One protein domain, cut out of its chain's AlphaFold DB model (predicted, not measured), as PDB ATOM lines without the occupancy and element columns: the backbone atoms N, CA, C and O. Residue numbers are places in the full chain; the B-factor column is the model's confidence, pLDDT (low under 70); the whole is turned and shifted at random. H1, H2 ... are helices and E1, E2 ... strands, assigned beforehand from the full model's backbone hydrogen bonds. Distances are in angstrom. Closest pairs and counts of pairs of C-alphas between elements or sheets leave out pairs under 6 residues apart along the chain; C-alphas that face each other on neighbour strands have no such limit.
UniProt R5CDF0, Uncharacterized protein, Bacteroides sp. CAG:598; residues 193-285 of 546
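AT A GLANCE: This is residues 193 to 285 of the 546 residues of an uncharacterized protein of Bacteroides sp. CAG:598 (UniProt R5CDF0). A twisted sheet of five strands curls round one helix, H1, while a second helix, H2, crosses over E2 and E3 on the same face; the other face is bare. The printed part has 93 residues, with two named helices followed by five named strands, H1 H2 E1 E2 E3 E4 E5. The sheet runs E1 E2 E3 E4 E5, antiparallel throughout, and the class is mixed, helices and strands. The whole is compact, with a radius of gyration of the C-alphas of 13.1 A and spans of 38 by 26 by 21 A.

HOW THE PARTS SIT: Start at H1, residues 196 to 208, and go on to H2, residues 214 to 226: they are close but not clearly touching, with the C-alphas of Leu 198 and Asp 216 closest at 7.2 A, and run opposite ways at a steep tilt of 63 degrees. In both, every O i to N i+4 pair is within hydrogen-bond range. Next come E1, residues 229 to 234, E2, 237 to 246, E3, 249 to 258, E4, 261 to 269, and E5, 274 to 284, a meander, each strand the antiparallel neighbour of the one before. Look for N 232 and O 239, 2.8 A, in the hairpin E1 and E2; N 244 and O 251, 2.9 A, in E2 and E3; N 252 and O 267, 2.8 A, in E3 and E4; and N 266 and O 279, 2.9 A, in E4 and E5. The pairing is staggered: E2 pairs with E1 over 237 to 241 and with E3 over 242 to 246. H1 is on the sheet, which curls round it; its closest C-alphas to E1 are Ser 196 and Ile 232, 4.6 A, and to E5 Ala 206 and Ala 276, 4.5 A. H2 is on the sheet at a height of 8.2 A, over E2 and E3, and runs across the strands, at 87 degrees to E2 on the local plane. The two helices on one face of the sheet make two layers. E1 and E5, the edge strands, are apart.

IN THESE COORDINATES: Find C-alpha 196 at (-35.443, -40.840, 1.695); from there H1 runs 18.8 A. H2 measures 17.8 A, E1 16.8 A, E2 28.9 A, E3 29.4 A and E4 26.0 A. E5 runs 29.6 A to C-alpha 284 at (-30.569, -51.340, -21.665).

THE WHOLE: The C-alphas of Asp 214 and Asp 285 are the two farthest apart, 39.7 A. The printed part has no cut, and its six links between named elements are tight. The mean pLDDT of the printed part is 82.0; residues 235 to 236, 257 to 263 and 278 to 285 are under 70.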
ATOM      1  N   VAL A 193     -29.981 -32.230   2.936       87.94
ATOM      2  CA  VAL A 193     -31.061 -32.917   3.668       87.94
ATOM      3  C   VAL A 193     -31.342 -34.295   3.077       87.94
ATOM      4  O   VAL A 193     -31.432 -34.450   1.858       87.94
ATOM      5  N   ASP A 194     -31.483 -35.282   3.961       88.62
ATOM      6  CA  ASP A 194     -31.954 -36.616   3.603       88.62
ATOM      7  C   ASP A 194     -33.471 -36.565   3.381       88.62
ATOM      8  O   ASP A 194     -34.228 -36.172   4.271       88.62
ATOM      9  N   ILE A 195     -33.912 -36.935   2.184       92.31
ATOM     10  CA  ILE A 195     -35.326 -36.967   1.802       92.31
ATOM     11  C   ILE A 195     -35.821 -38.387   1.525       92.31
ATOM     12  O   ILE A 195     -36.840 -38.534   0.858       92.31
ATOM     13  N   SER A 196     -35.135 -39.430   2.001       87.88
ATOM     14  CA  SER A 196     -35.443 -40.840   1.695       87.88
ATOM     15  C   SER A 196     -36.916 -41.204   1.909       87.88
ATOM     16  O   SER A 196     -37.543 -41.790   1.024       87.88
ATOM     17  N   ASP A 197     -37.520 -40.784   3.022       88.62
ATOM     18  CA  ASP A 197     -38.936 -41.062   3.304       88.62
ATOM     19  C   ASP A 197     -39.880 -40.251   2.407       88.62
ATOM     20  O   ASP A 197     -40.876 -40.769   1.897       88.62
ATOM     21  N   LEU A 198     -39.562 -38.972   2.194       92.06
ATOM     22  CA  LEU A 198     -40.355 -38.062   1.369       92.06
ATOM     23  C   LEU A 198     -40.336 -38.494  -0.101       92.06
ATOM     24  O   LEU A 198     -41.394 -38.605  -0.719       92.06
ATOM     25  N   ILE A 199     -39.157 -38.792  -0.653       89.12
ATOM     26  CA  ILE A 199     -39.040 -39.277  -2.029       89.12
ATOM     27  C   ILE A 199     -39.728 -40.626  -2.181       89.12
ATOM     28  O   ILE A 199     -40.348 -40.860  -3.214       89.12
ATOM     29  N   SER A 200     -39.660 -41.485  -1.156       86.06
ATOM     30  CA  SER A 200     -40.317 -42.784  -1.188       86.06
ATOM     31  C   SER A 200     -41.808 -42.585  -1.358       86.06
ATOM     32  O   SER A 200     -42.341 -43.151  -2.302       86.06
ATOM     33  N   ARG A 201     -42.449 -41.727  -0.542       90.38
ATOM     34  CA  ARG A 201     -43.879 -41.371  -0.660       90.38
ATOM     35  C   ARG A 201     -44.230 -40.763  -2.017       90.38
ATOM     36  O   ARG A 201     -45.187 -41.191  -2.655       90.38
ATOM     37  N   ILE A 202     -43.455 -39.783  -2.475       91.50
ATOM     38  CA  ILE A 202     -43.711 -39.076  -3.738       91.50
ATOM     39  C   ILE A 202     -43.589 -40.017  -4.936       91.50
ATOM     40  O   ILE A 202     -44.438 -39.980  -5.824       91.50
ATOM     41  N   ALA A 203     -42.591 -40.902  -4.944       84.12
ATOM     42  CA  ALA A 203     -42.444 -41.921  -5.975       84.12
ATOM     43  C   ALA A 203     -43.645 -42.880  -6.016       84.12
ATOM     44  O   ALA A 203     -44.074 -43.233  -7.110       84.12
ATOM     45  N   GLN A 204     -44.243 -43.236  -4.868       79.50
ATOM     46  CA  GLN A 204     -45.453 -44.083  -4.842       79.50
ATOM     47  C   GLN A 204     -46.608 -43.396  -5.560       79.50
ATOM     48  O   GLN A 204     -47.205 -43.977  -6.463       79.50
ATOM     49  N   ILE A 205     -46.889 -42.140  -5.193       84.19
ATOM     50  CA  ILE A 205     -47.991 -41.364  -5.780       84.19
ATOM     51  C   ILE A 205     -47.766 -41.190  -7.286       84.19
ATOM     52  O   ILE A 205     -48.710 -41.282  -8.064       84.19
ATOM     53  N   ALA A 206     -46.517 -40.989  -7.708       82.69
ATOM     54  CA  ALA A 206     -46.166 -40.820  -9.112       82.69
ATOM     55  C   ALA A 206     -46.476 -42.061  -9.974       82.69
ATOM     56  O   ALA A 206     -46.770 -41.917 -11.160       82.69
ATOM     57  N   GLU A 207     -46.401 -43.265  -9.401       70.50
ATOM     58  CA  GLU A 207     -46.622 -44.524 -10.124       70.50
ATOM     59  C   GLU A 207     -48.087 -44.940 -10.206       70.50
ATOM     60  O   GLU A 207     -48.519 -45.444 -11.244       70.50
ATOM     61  N   ILE A 208     -48.846 -44.731  -9.131       72.56
ATOM     62  CA  ILE A 208     -50.280 -45.055  -9.092       72.56
ATOM     63  C   ILE A 208     -51.154 -43.910  -9.622       72.56
ATOM     64  O   ILE A 208     -52.320 -44.128  -9.942       72.56
ATOM     65  N   GLY A 209     -50.584 -42.708  -9.739       74.81
ATOM     66  CA  GLY A 209     -51.306 -41.471 -10.009       74.81
ATOM     67  C   GLY A 209     -52.024 -40.954  -8.760       74.81
ATOM     68  O   GLY A 209     -52.621 -41.707  -7.997       74.81
ATOM     69  N   GLY A 210     -51.982 -39.641  -8.531       84.75
ATOM     70  CA  GLY A 210     -52.671 -39.028  -7.396       84.75
ATOM     71  C   GLY A 210     -52.119 -37.661  -7.024       84.75
ATOM     72  O   GLY A 210     -51.362 -37.049  -7.781       84.75
ATOM     73  N   THR A 211     -52.499 -37.182  -5.841       91.88
ATOM     74  CA  THR A 211     -52.057 -35.895  -5.290       91.88
ATOM     75  C   THR A 211     -51.263 -36.083  -4.002       91.88
ATOM     76  O   THR A 211     -51.681 -36.854  -3.141       91.88
ATOM     77  N   CYS A 212     -50.151 -35.364  -3.839       93.38
ATOM     78  CA  CYS A 212     -49.419 -35.330  -2.569       93.38
ATOM     79  C   CYS A 212     -50.071 -34.388  -1.549       93.38
ATOM     80  O   CYS A 212     -50.976 -33.616  -1.875       93.38
ATOM     81  N   THR A 213     -49.593 -34.441  -0.306       95.19
ATOM     82  CA  THR A 213     -50.069 -33.550   0.758       95.19
ATOM     83  C   THR A 213     -49.561 -32.117   0.568       95.19
ATOM     84  O   THR A 213     -48.564 -31.872  -0.121       95.19
ATOM     85  N   ASP A 214     -50.231 -31.157   1.211       91.75
ATOM     86  CA  ASP A 214     -49.791 -29.756   1.242       91.75
ATOM     87  C   ASP A 214     -48.426 -29.592   1.919       91.75
ATOM     88  O   ASP A 214     -47.621 -28.754   1.504       91.75
ATOM     89  N   GLU A 215     -48.156 -30.412   2.937       93.56
ATOM     90  CA  GLU A 215     -46.883 -30.446   3.653       93.56
ATOM     91  C   GLU A 215     -45.755 -30.963   2.757       93.56
ATOM     92  O   GLU A 215     -44.713 -30.311   2.658       93.56
ATOM     93  N   ASP A 216     -45.975 -32.069   2.036       95.06
ATOM     94  CA  ASP A 216     -44.993 -32.617   1.095       95.06
ATOM     95  C   ASP A 216     -44.681 -31.604  -0.017       95.06
ATOM     96  O   ASP A 216     -43.513 -31.332  -0.307       95.06
ATOM     97  N   TYR A 217     -45.717 -30.992  -0.609       96.00
ATOM     98  CA  TYR A 217     -45.550 -29.981  -1.655       96.00
ATOM     99  C   TYR A 217     -44.774 -28.764  -1.141       96.00
ATOM    100  O   TYR A 217     -43.810 -28.324  -1.772       96.00
ATOM    101  N   SER A 218     -45.161 -28.226   0.018       93.62
ATOM    102  CA  SER A 218     -44.519 -27.040   0.598       93.62
ATOM    103  C   SER A 218     -43.068 -27.314   0.988       93.62
ATOM    104  O   SER A 218     -42.204 -26.471   0.746       93.62
ATOM    105  N   THR A 219     -42.784 -28.503   1.520       94.88
ATOM    106  CA  THR A 219     -41.431 -28.950   1.880       94.88
ATOM    107  C   THR A 219     -40.538 -29.047   0.647       94.88
ATOM    108  O   THR A 219     -39.472 -28.431   0.599       94.88
ATOM    109  N   LEU A 220     -40.995 -29.745  -0.397       94.75
ATOM    110  CA  LEU A 220     -40.257 -29.877  -1.653       94.75
ATOM    111  C   LEU A 220     -40.039 -28.522  -2.338       94.75
ATOM    112  O   LEU A 220     -38.942 -28.251  -2.830       94.75
ATOM    113  N   LYS A 221     -41.060 -27.657  -2.345       93.81
ATOM    114  CA  LYS A 221     -40.962 -26.295  -2.884       93.81
ATOM    115  C   LYS A 221     -39.940 -25.481  -2.102       93.81
ATOM    116  O   LYS A 221     -39.129 -24.785  -2.704       93.81
ATOM    117  N   GLY A 222     -39.951 -25.611  -0.776       89.75
ATOM    118  CA  GLY A 222     -38.964 -25.019   0.113       89.75
ATOM    119  C   GLY A 222     -37.549 -25.429  -0.277       89.75
ATOM    120  O   GLY A 222     -36.720 -24.554  -0.495       89.75
ATOM    121  N   TYR A 223     -37.275 -26.726  -0.447       92.00
ATOM    122  CA  TYR A 223     -35.956 -27.200  -0.891       92.00
ATOM    123  C   TYR A 223     -35.566 -26.671  -2.273       92.00
ATOM    124  O   TYR A 223     -34.423 -26.262  -2.477       92.00
ATOM    125  N   ALA A 224     -36.517 -26.632  -3.204       89.69
ATOM    126  CA  ALA A 224     -36.299 -26.174  -4.569       89.69
ATOM    127  C   ALA A 224     -35.955 -24.678  -4.661       89.69
ATOM    128  O   ALA A 224     -34.999 -24.309  -5.342       89.69
ATOM    129  N   ASP A 225     -36.722 -23.825  -3.976       88.44
ATOM    130  CA  ASP A 225     -36.560 -22.364  -3.996       88.44
ATOM    131  C   ASP A 225     -35.294 -21.924  -3.262       88.44
ATOM    132  O   ASP A 225     -34.634 -20.960  -3.646       88.44
ATOM    133  N   ASN A 226     -34.942 -22.670  -2.220       83.00
ATOM    134  CA  ASN A 226     -33.755 -22.439  -1.418       83.00
ATOM    135  C   ASN A 226     -32.486 -22.998  -2.090       83.00
ATOM    136  O   ASN A 226     -31.378 -22.595  -1.752       83.00
ATOM    137  N   GLY A 227     -32.603 -23.904  -3.063       76.94
ATOM    138  CA  GLY A 227     -31.437 -24.587  -3.629       76.94
ATOM    139  C   GLY A 227     -30.768 -25.534  -2.628       76.94
ATOM    140  O   GLY A 227     -29.557 -25.741  -2.680       76.94
ATOM    141  N   THR A 228     -31.552 -26.098  -1.705       80.94
ATOM    142  CA  THR A 228     -31.099 -27.109  -0.746       80.94
ATOM    143  C   THR A 228     -30.632 -28.351  -1.502       80.94
ATOM    144  O   THR A 228     -31.361 -28.881  -2.342       80.94
ATOM    145  N   VAL A 229     -29.434 -28.850  -1.188       82.31
ATOM    146  CA  VAL A 229     -28.971 -30.138  -1.721       82.31
ATOM    147  C   VAL A 229     -29.795 -31.235  -1.061       82.31
ATOM    148  O   VAL A 229     -29.764 -31.382   0.158       82.31
ATOM    149  N   THR A 230     -30.541 -32.009  -1.840       91.50
ATOM    150  CA  THR A 230     -31.280 -33.153  -1.306       91.50
ATOM    151  C   THR A 230     -30.626 -34.448  -1.749       91.50
ATOM    152  O   THR A 230     -30.078 -34.559  -2.848       91.50
ATOM    153  N   TYR A 231     -30.636 -35.428  -0.861       88.31
ATOM    154  CA  TYR A 231     -30.094 -36.746  -1.138       88.31
ATOM    155  C   TYR A 231     -30.954 -37.817  -0.486       88.31
ATOM    156  O   TYR A 231     -31.791 -37.534   0.368       88.31
ATOM    157  N   ILE A 232     -30.758 -39.050  -0.922       87.88
ATOM    158  CA  ILE A 232     -31.407 -40.230  -0.363       87.88
ATOM    159  C   ILE A 232     -30.317 -41.209   0.052       87.88
ATOM    160  O   ILE A 232     -29.302 -41.337  -0.638       87.88
ATOM    161  N   ASN A 233     -30.510 -41.883   1.175       82.94
ATOM    162  CA  ASN A 233     -29.593 -42.876   1.707       82.94
ATOM    163  C   ASN A 233     -30.190 -44.270   1.574       82.94
ATOM    164  O   ASN A 233     -31.352 -44.502   1.897       82.94
ATOM    165  N   SER A 234     -29.367 -45.219   1.142       72.50
ATOM    166  CA  SER A 234     -29.733 -46.631   1.115       72.50
ATOM    167  C   SER A 234     -28.470 -47.480   1.160       72.50
ATOM    168  O   SER A 234     -27.539 -47.249   0.391       72.50
ATOM    169  N   GLU A 235     -28.423 -48.429   2.098       66.25
ATOM    170  CA  GLU A 235     -27.342 -49.420   2.252       66.25
ATOM    171  C   GLU A 235     -25.910 -48.845   2.181       66.25
ATOM    172  O   GLU A 235     -25.018 -49.407   1.552       66.25
ATOM    173  N   GLY A 236     -25.678 -47.704   2.836       65.94
ATOM    174  CA  GLY A 236     -24.348 -47.088   2.933       65.94
ATOM    175  C   GLY A 236     -23.924 -46.247   1.725       65.94
ATOM    176  O   GLY A 236     -22.792 -45.769   1.701       65.94
ATOM    177  N   SER A 237     -24.811 -46.029   0.750       71.81
ATOM    178  CA  SER A 237     -24.593 -45.113  -0.377       71.81
ATOM    179  C   SER A 237     -25.578 -43.941  -0.336       71.81
ATOM    180  O   SER A 237     -26.741 -44.116   0.048       71.81
ATOM    181  N   SER A 238     -25.171 -42.771  -0.845       81.44
ATOM    182  CA  SER A 238     -26.044 -41.592  -1.001       81.44
ATOM    183  C   SER A 238     -26.232 -41.193  -2.473       81.44
ATOM    184  O   SER A 238     -25.254 -41.059  -3.207       81.44
ATOM    185  N   LEU A 239     -27.478 -40.950  -2.894       84.38
ATOM    186  CA  LEU A 239     -27.825 -40.444  -4.228       84.38
ATOM    187  C   LEU A 239     -28.403 -39.039  -4.115       84.38
ATOM    188  O   LEU A 239     -29.344 -38.815  -3.359       84.38
ATOM    189  N   ILE A 240     -27.873 -38.102  -4.898       87.50
ATOM    190  CA  ILE A 240     -28.383 -36.730  -4.961       87.50
ATOM    191  C   ILE A 240     -29.658 -36.695  -5.807       87.50
ATOM    192  O   ILE A 240     -29.686 -37.204  -6.929       87.50
ATOM    193  N   ILE A 241     -30.693 -36.036  -5.290       90.12
ATOM    194  CA  ILE A 241     -31.930 -35.760  -6.016       90.12
ATOM    195  C   ILE A 241     -31.937 -34.278  -6.388       90.12
ATOM    196  O   ILE A 241     -31.886 -33.396  -5.539       90.12
ATOM    197  N   ASN A 242     -32.004 -33.968  -7.676       90.06
ATOM    198  CA  ASN A 242     -32.063 -32.581  -8.121       90.06
ATOM    199  C   ASN A 242     -33.510 -32.100  -8.083       90.06
ATOM    200  O   ASN A 242     -34.329 -32.569  -8.875       90.06
ATOM    201  N   ILE A 243     -33.810 -31.155  -7.190       93.06
ATOM    202  CA  ILE A 243     -35.142 -30.556  -7.059       93.06
ATOM    203  C   ILE A 243     -35.128 -29.124  -7.602       93.06
ATOM    204  O   ILE A 243     -34.289 -28.306  -7.220       93.06
ATOM    205  N   LYS A 244     -36.060 -28.805  -8.501       92.94
ATOM    206  CA  LYS A 244     -36.245 -27.470  -9.089       92.94
ATOM    207  C   LYS A 244     -37.706 -27.054  -9.030       92.94
ATOM    208  O   LYS A 244     -38.584 -27.881  -9.224       92.94
ATOM    209  N   ASN A 245     -37.963 -25.769  -8.810       92.75
ATOM    210  CA  ASN A 245     -39.294 -25.187  -8.925       92.75
ATOM    211  C   ASN A 245     -39.353 -24.380 -10.222       92.75
ATOM    212  O   ASN A 245     -38.667 -23.369 -10.367       92.75
ATOM    213  N   LEU A 246     -40.163 -24.844 -11.167       91.06
ATOM    214  CA  LEU A 246     -40.431 -24.165 -12.424       91.06
ATOM    215  C   LEU A 246     -41.871 -23.653 -12.399       91.06
ATOM    216  O   LEU A 246     -42.815 -24.396 -12.666       91.06
ATOM    217  N   THR A 247     -42.040 -22.380 -12.043       88.88
ATOM    218  CA  THR A 247     -43.343 -21.687 -12.059       88.88
ATOM    219  C   THR A 247     -44.432 -22.440 -11.270       88.88
ATOM    220  O   THR A 247     -45.568 -22.577 -11.715       88.88
ATOM    221  N   GLY A 248     -44.084 -22.968 -10.092       86.12
ATOM    222  CA  GLY A 248     -45.000 -23.719  -9.226       86.12
ATOM    223  C   GLY A 248     -45.113 -25.209  -9.550       86.12
ATOM    224  O   GLY A 248     -45.850 -25.913  -8.870       86.12
ATOM    225  N   THR A 249     -44.391 -25.710 -10.552       92.75
ATOM    226  CA  THR A 249     -44.212 -27.153 -10.757       92.75
ATOM    227  C   THR A 249     -42.866 -27.571 -10.193       92.75
ATOM    228  O   THR A 249     -41.822 -27.072 -10.616       92.75
ATOM    229  N   ILE A 250     -42.882 -28.495  -9.242       95.62
ATOM    230  CA  ILE A 250     -41.672 -29.046  -8.647       95.62
ATOM    231  C   ILE A 250     -41.206 -30.214  -9.509       95.62
ATOM    232  O   ILE A 250     -41.972 -31.128  -9.794       95.62
ATOM    233  N   ILE A 251     -39.943 -30.190  -9.910       92.38
ATOM    234  CA  ILE A 251     -39.289 -31.211 -10.718       92.38
ATOM    235  C   ILE A 251     -38.243 -31.883  -9.843       92.38
ATOM    236  O   ILE A 251     -37.332 -31.213  -9.366       92.38
ATOM    237  N   LEU A 252     -38.362 -33.194  -9.656       92.69
ATOM    238  CA  LEU A 252     -37.374 -34.038  -8.999       92.69
ATOM    239  C   LEU A 252     -36.722 -34.906 -10.071       92.69
ATOM    240  O   LEU A 252     -37.415 -35.616 -10.799       92.69
ATOM    241  N   SER A 253     -35.400 -34.851 -10.180       88.94
ATOM    242  CA  SER A 253     -34.653 -35.596 -11.193       88.94
ATOM    243  C   SER A 253     -33.453 -36.308 -10.596       88.94
ATOM    244  O   SER A 253     -32.728 -35.754  -9.766       88.94
ATOM    245  N   TYR A 254     -33.251 -37.550 -11.019       84.81
ATOM    246  CA  TYR A 254     -32.121 -38.370 -10.608       84.81
ATOM    247  C   TYR A 254     -31.731 -39.343 -11.721       84.81
ATOM    248  O   TYR A 254     -32.548 -39.705 -12.576       84.81
ATOM    249  N   SER A 255     -30.473 -39.771 -11.685       76.81
ATOM    250  CA  SER A 255     -29.937 -40.823 -12.538       76.81
ATOM    251  C   SER A 255     -29.329 -41.915 -11.671       76.81
ATOM    252  O   SER A 255     -28.594 -41.619 -10.730       76.81
ATOM    253  N   VAL A 256     -29.633 -43.169 -11.990       70.38
ATOM    254  CA  VAL A 256     -28.975 -44.330 -11.383       70.38
ATOM    255  C   VAL A 256     -28.270 -45.091 -12.490       70.38
ATOM    256  O   VAL A 256     -28.898 -45.486 -13.474       70.38
ATOM    257  N   GLU A 257     -26.967 -45.271 -12.323       67.38
ATOM    258  CA  GLU A 257     -26.137 -46.084 -13.202       67.38
ATOM    259  C   GLU A 257     -25.944 -47.460 -12.563       67.38
ATOM    260  O   GLU A 257     -25.705 -47.582 -11.361       67.38
ATOM    261  N   SER A 258     -26.081 -48.504 -13.369       60.22
ATOM    262  CA  SER A 258     -25.784 -49.891 -13.014       60.22
ATOM    263  C   SER A 258     -24.921 -50.506 -14.112       60.22
ATOM    264  O   SER A 258     -24.849 -49.960 -15.211       60.22
ATOM    265  N   GLU A 259     -24.324 -51.673 -13.859       52.50
ATOM    266  CA  GLU A 259     -23.494 -52.378 -14.851       52.50
ATOM    267  C   GLU A 259     -24.215 -52.685 -16.177       52.50
ATOM    268  O   GLU A 259     -23.556 -52.946 -17.176       52.50
ATOM    269  N   SER A 260     -25.553 -52.673 -16.200       50.09
ATOM    270  CA  SER A 260     -26.360 -53.080 -17.360       50.09
ATOM    271  C   SER A 260     -27.411 -52.059 -17.804       50.09
ATOM    272  O   SER A 260     -28.124 -52.302 -18.780       50.09
ATOM    273  N   SER A 261     -27.551 -50.925 -17.111       56.16
ATOM    274  CA  SER A 261     -28.496 -49.877 -17.508       56.16
ATOM    275  C   SER A 261     -28.206 -48.533 -16.849       56.16
ATOM    276  O   SER A 261     -27.738 -48.471 -15.710       56.16
ATOM    277  N   ILE A 262     -28.570 -47.456 -17.547       59.34
ATOM    278  CA  ILE A 262     -28.713 -46.120 -16.962       59.34
ATOM    279  C   ILE A 262     -30.204 -45.807 -16.910       59.34
ATOM    280  O   ILE A 262     -30.888 -45.845 -17.939       59.34
ATOM    281  N   THR A 263     -30.704 -45.500 -15.716       67.62
ATOM    282  CA  THR A 263     -32.080 -45.042 -15.513       67.62
ATOM    283  C   THR A 263     -32.083 -43.548 -15.239       67.62
ATOM    284  O   THR A 263     -31.549 -43.113 -14.221       67.62
ATOM    285  N   TYR A 264     -32.725 -42.773 -16.112       71.81
ATOM    286  CA  TYR A 264     -33.067 -41.371 -15.860       71.81
ATOM    287  C   TYR A 264     -34.543 -41.266 -15.510       71.81
ATOM    288  O   TYR A 264     -35.394 -41.678 -16.306       71.81
ATOM    289  N   ALA A 265     -34.848 -40.694 -14.350       78.25
ATOM    290  CA  ALA A 265     -36.214 -40.486 -13.901       78.25
ATOM    291  C   ALA A 265     -36.475 -39.014 -13.577       78.25
ATOM    292  O   ALA A 265     -35.676 -38.353 -12.910       78.25
ATOM    293  N   VAL A 266     -37.630 -38.530 -14.031       86.25
ATOM    294  CA  VAL A 266     -38.155 -37.202 -13.713       86.25
ATOM    295  C   VAL A 266     -39.562 -37.347 -13.144       86.25
ATOM    296  O   VAL A 266     -40.482 -37.789 -13.842       86.25
ATOM    297  N   ILE A 267     -39.720 -36.950 -11.884       89.62
ATOM    298  CA  ILE A 267     -41.008 -36.846 -11.199       89.62
ATOM    299  C   ILE A 267     -41.391 -35.372 -11.144       89.62
ATOM    300  O   ILE A 267     -40.579 -34.519 -10.783       89.62
ATOM    301  N   THR A 268     -42.633 -35.068 -11.486       91.62
ATOM    302  CA  THR A 268     -43.194 -33.722 -11.399       91.62
ATOM    303  C   THR A 268     -44.314 -33.690 -10.375       91.62
ATOM    304  O   THR A 268     -45.187 -34.556 -10.404       91.62
ATOM    305  N   VAL A 269     -44.318 -32.670  -9.522       95.31
ATOM    306  CA  VAL A 269     -45.437 -32.326  -8.641       95.31
ATOM    307  C   VAL A 269     -45.988 -30.980  -9.102       95.31
ATOM    308  O   VAL A 269     -45.290 -29.967  -9.041       95.31
ATOM    309  N   SER A 270     -47.215 -30.962  -9.613       92.31
ATOM    310  CA  SER A 270     -47.861 -29.734 -10.086       92.31
ATOM    311  C   SER A 270     -48.234 -28.806  -8.926       92.31
ATOM    312  O   SER A 270     -48.305 -29.217  -7.769       92.31
ATOM    313  N   SER A 271     -48.584 -27.558  -9.238       90.31
ATOM    314  CA  SER A 271     -49.149 -26.618  -8.258       90.31
ATOM    315  C   SER A 271     -50.503 -27.070  -7.690       90.31
ATOM    316  O   SER A 271     -50.883 -26.670  -6.591       90.31
ATOM    317  N   SER A 272     -51.216 -27.944  -8.411       91.31
ATOM    318  CA  SER A 272     -52.406 -28.657  -7.931       91.31
ATOM    319  C   SER A 272     -52.078 -29.921  -7.122       91.31
ATOM    320  O   SER A 272     -52.986 -30.673  -6.782       91.31
ATOM    321  N   LYS A 273     -50.796 -30.144  -6.800       94.56
ATOM    322  CA  LYS A 273     -50.233 -31.284  -6.055       94.56
ATOM    323  C   LYS A 273     -50.327 -32.627  -6.772       94.56
ATOM    324  O   LYS A 273     -49.992 -33.649  -6.182       94.56
ATOM    325  N   GLY A 274     -50.751 -32.638  -8.034       89.94
ATOM    326  CA  GLY A 274     -50.758 -33.836  -8.864       89.94
ATOM    327  C   GLY A 274     -49.332 -34.321  -9.090       89.94
ATOM    328  O   GLY A 274     -48.481 -33.543  -9.524       89.94
ATOM    329  N   VAL A 275     -49.069 -35.589  -8.787       90.31
ATOM    330  CA  VAL A 275     -47.754 -36.206  -8.970       90.31
ATOM    331  C   VAL A 275     -47.781 -37.076 -10.218       90.31
ATOM    332  O   VAL A 275     -48.681 -37.894 -10.393       90.31
ATOM    333  N   ALA A 276     -46.784 -36.909 -11.081       83.19
ATOM    334  CA  ALA A 276     -46.650 -37.687 -12.304       83.19
ATOM    335  C   ALA A 276     -45.186 -38.021 -12.599       83.19
ATOM    336  O   ALA A 276     -44.284 -37.224 -12.333       83.19
ATOM    337  N   ILE A 277     -44.954 -39.183 -13.208       79.75
ATOM    338  CA  ILE A 277     -43.672 -39.521 -13.834       79.75
ATOM    339  C   ILE A 277     -43.741 -39.077 -15.289       79.75
ATOM    340  O   ILE A 277     -44.530 -39.610 -16.066       79.75
ATOM    341  N   THR A 278     -42.909 -38.108 -15.664       64.81
ATOM    342  CA  THR A 278     -42.932 -37.551 -17.027       64.81
ATOM    343  C   THR A 278     -41.916 -38.237 -17.940       64.81
ATOM    344  O   THR A 278     -42.143 -38.364 -19.141       64.81
ATOM    345  N   GLN A 279     -40.799 -38.718 -17.390       61.50
ATOM    346  CA  GLN A 279     -39.759 -39.363 -18.183       61.50
ATOM    347  C   GLN A 279     -39.065 -40.442 -17.358       61.50
ATOM    348  O   GLN A 279     -38.510 -40.159 -16.300       61.50
ATOM    349  N   LYS A 280     -39.112 -41.678 -17.858       63.25
ATOM    350  CA  LYS A 280     -38.353 -42.821 -17.348       63.25
ATOM    351  C   LYS A 280     -37.638 -43.450 -18.531       63.25
ATOM    352  O   LYS A 280     -38.250 -44.187 -19.300       63.25
ATOM    353  N   ILE A 281     -36.376 -43.095 -18.727       56.59
ATOM    354  CA  ILE A 281     -35.553 -43.712 -19.769       56.59
ATOM    355  C   ILE A 281     -34.738 -44.802 -19.092       56.59
ATOM    356  O   ILE A 281     -33.896 -44.497 -18.254       56.59
ATOM    357  N   ILE A 282     -35.000 -46.051 -19.469       58.16
ATOM    358  CA  ILE A 282     -34.114 -47.184 -19.210       58.16
ATOM    359  C   ILE A 282     -33.378 -47.416 -20.526       58.16
ATOM    360  O   ILE A 282     -34.003 -47.811 -21.510       58.16
ATOM    361  N   LEU A 283     -32.079 -47.127 -20.570       47.31
ATOM    362  CA  LEU A 283     -31.231 -47.552 -21.682       47.31
ATOM    363  C   LEU A 283     -30.673 -48.931 -21.316       47.31
ATOM    364  O   LEU A 283     -29.801 -48.988 -20.446       47.31
ATOM    365  N   PRO A 284     -31.182 -50.040 -21.886       48.56
ATOM    366  CA  PRO A 284     -30.569 -51.340 -21.665       48.56
ATOM    367  C   PRO A 284     -29.184 -51.350 -22.313       48.56
ATOM    368  O   PRO A 284     -29.061 -51.054 -23.504       48.56
ATOM    369  N   ASP A 285     -28.153 -51.735 -21.562       43.66
ATOM    370  CA  ASP A 285     -26.936 -52.247 -22.179       43.66
ATOM    371  C   ASP A 285     -27.316 -53.566 -22.864       43.66
ATOM    372  O   ASP A 285     -27.941 -54.456 -22.277       43.66
TER     373      ASP A 285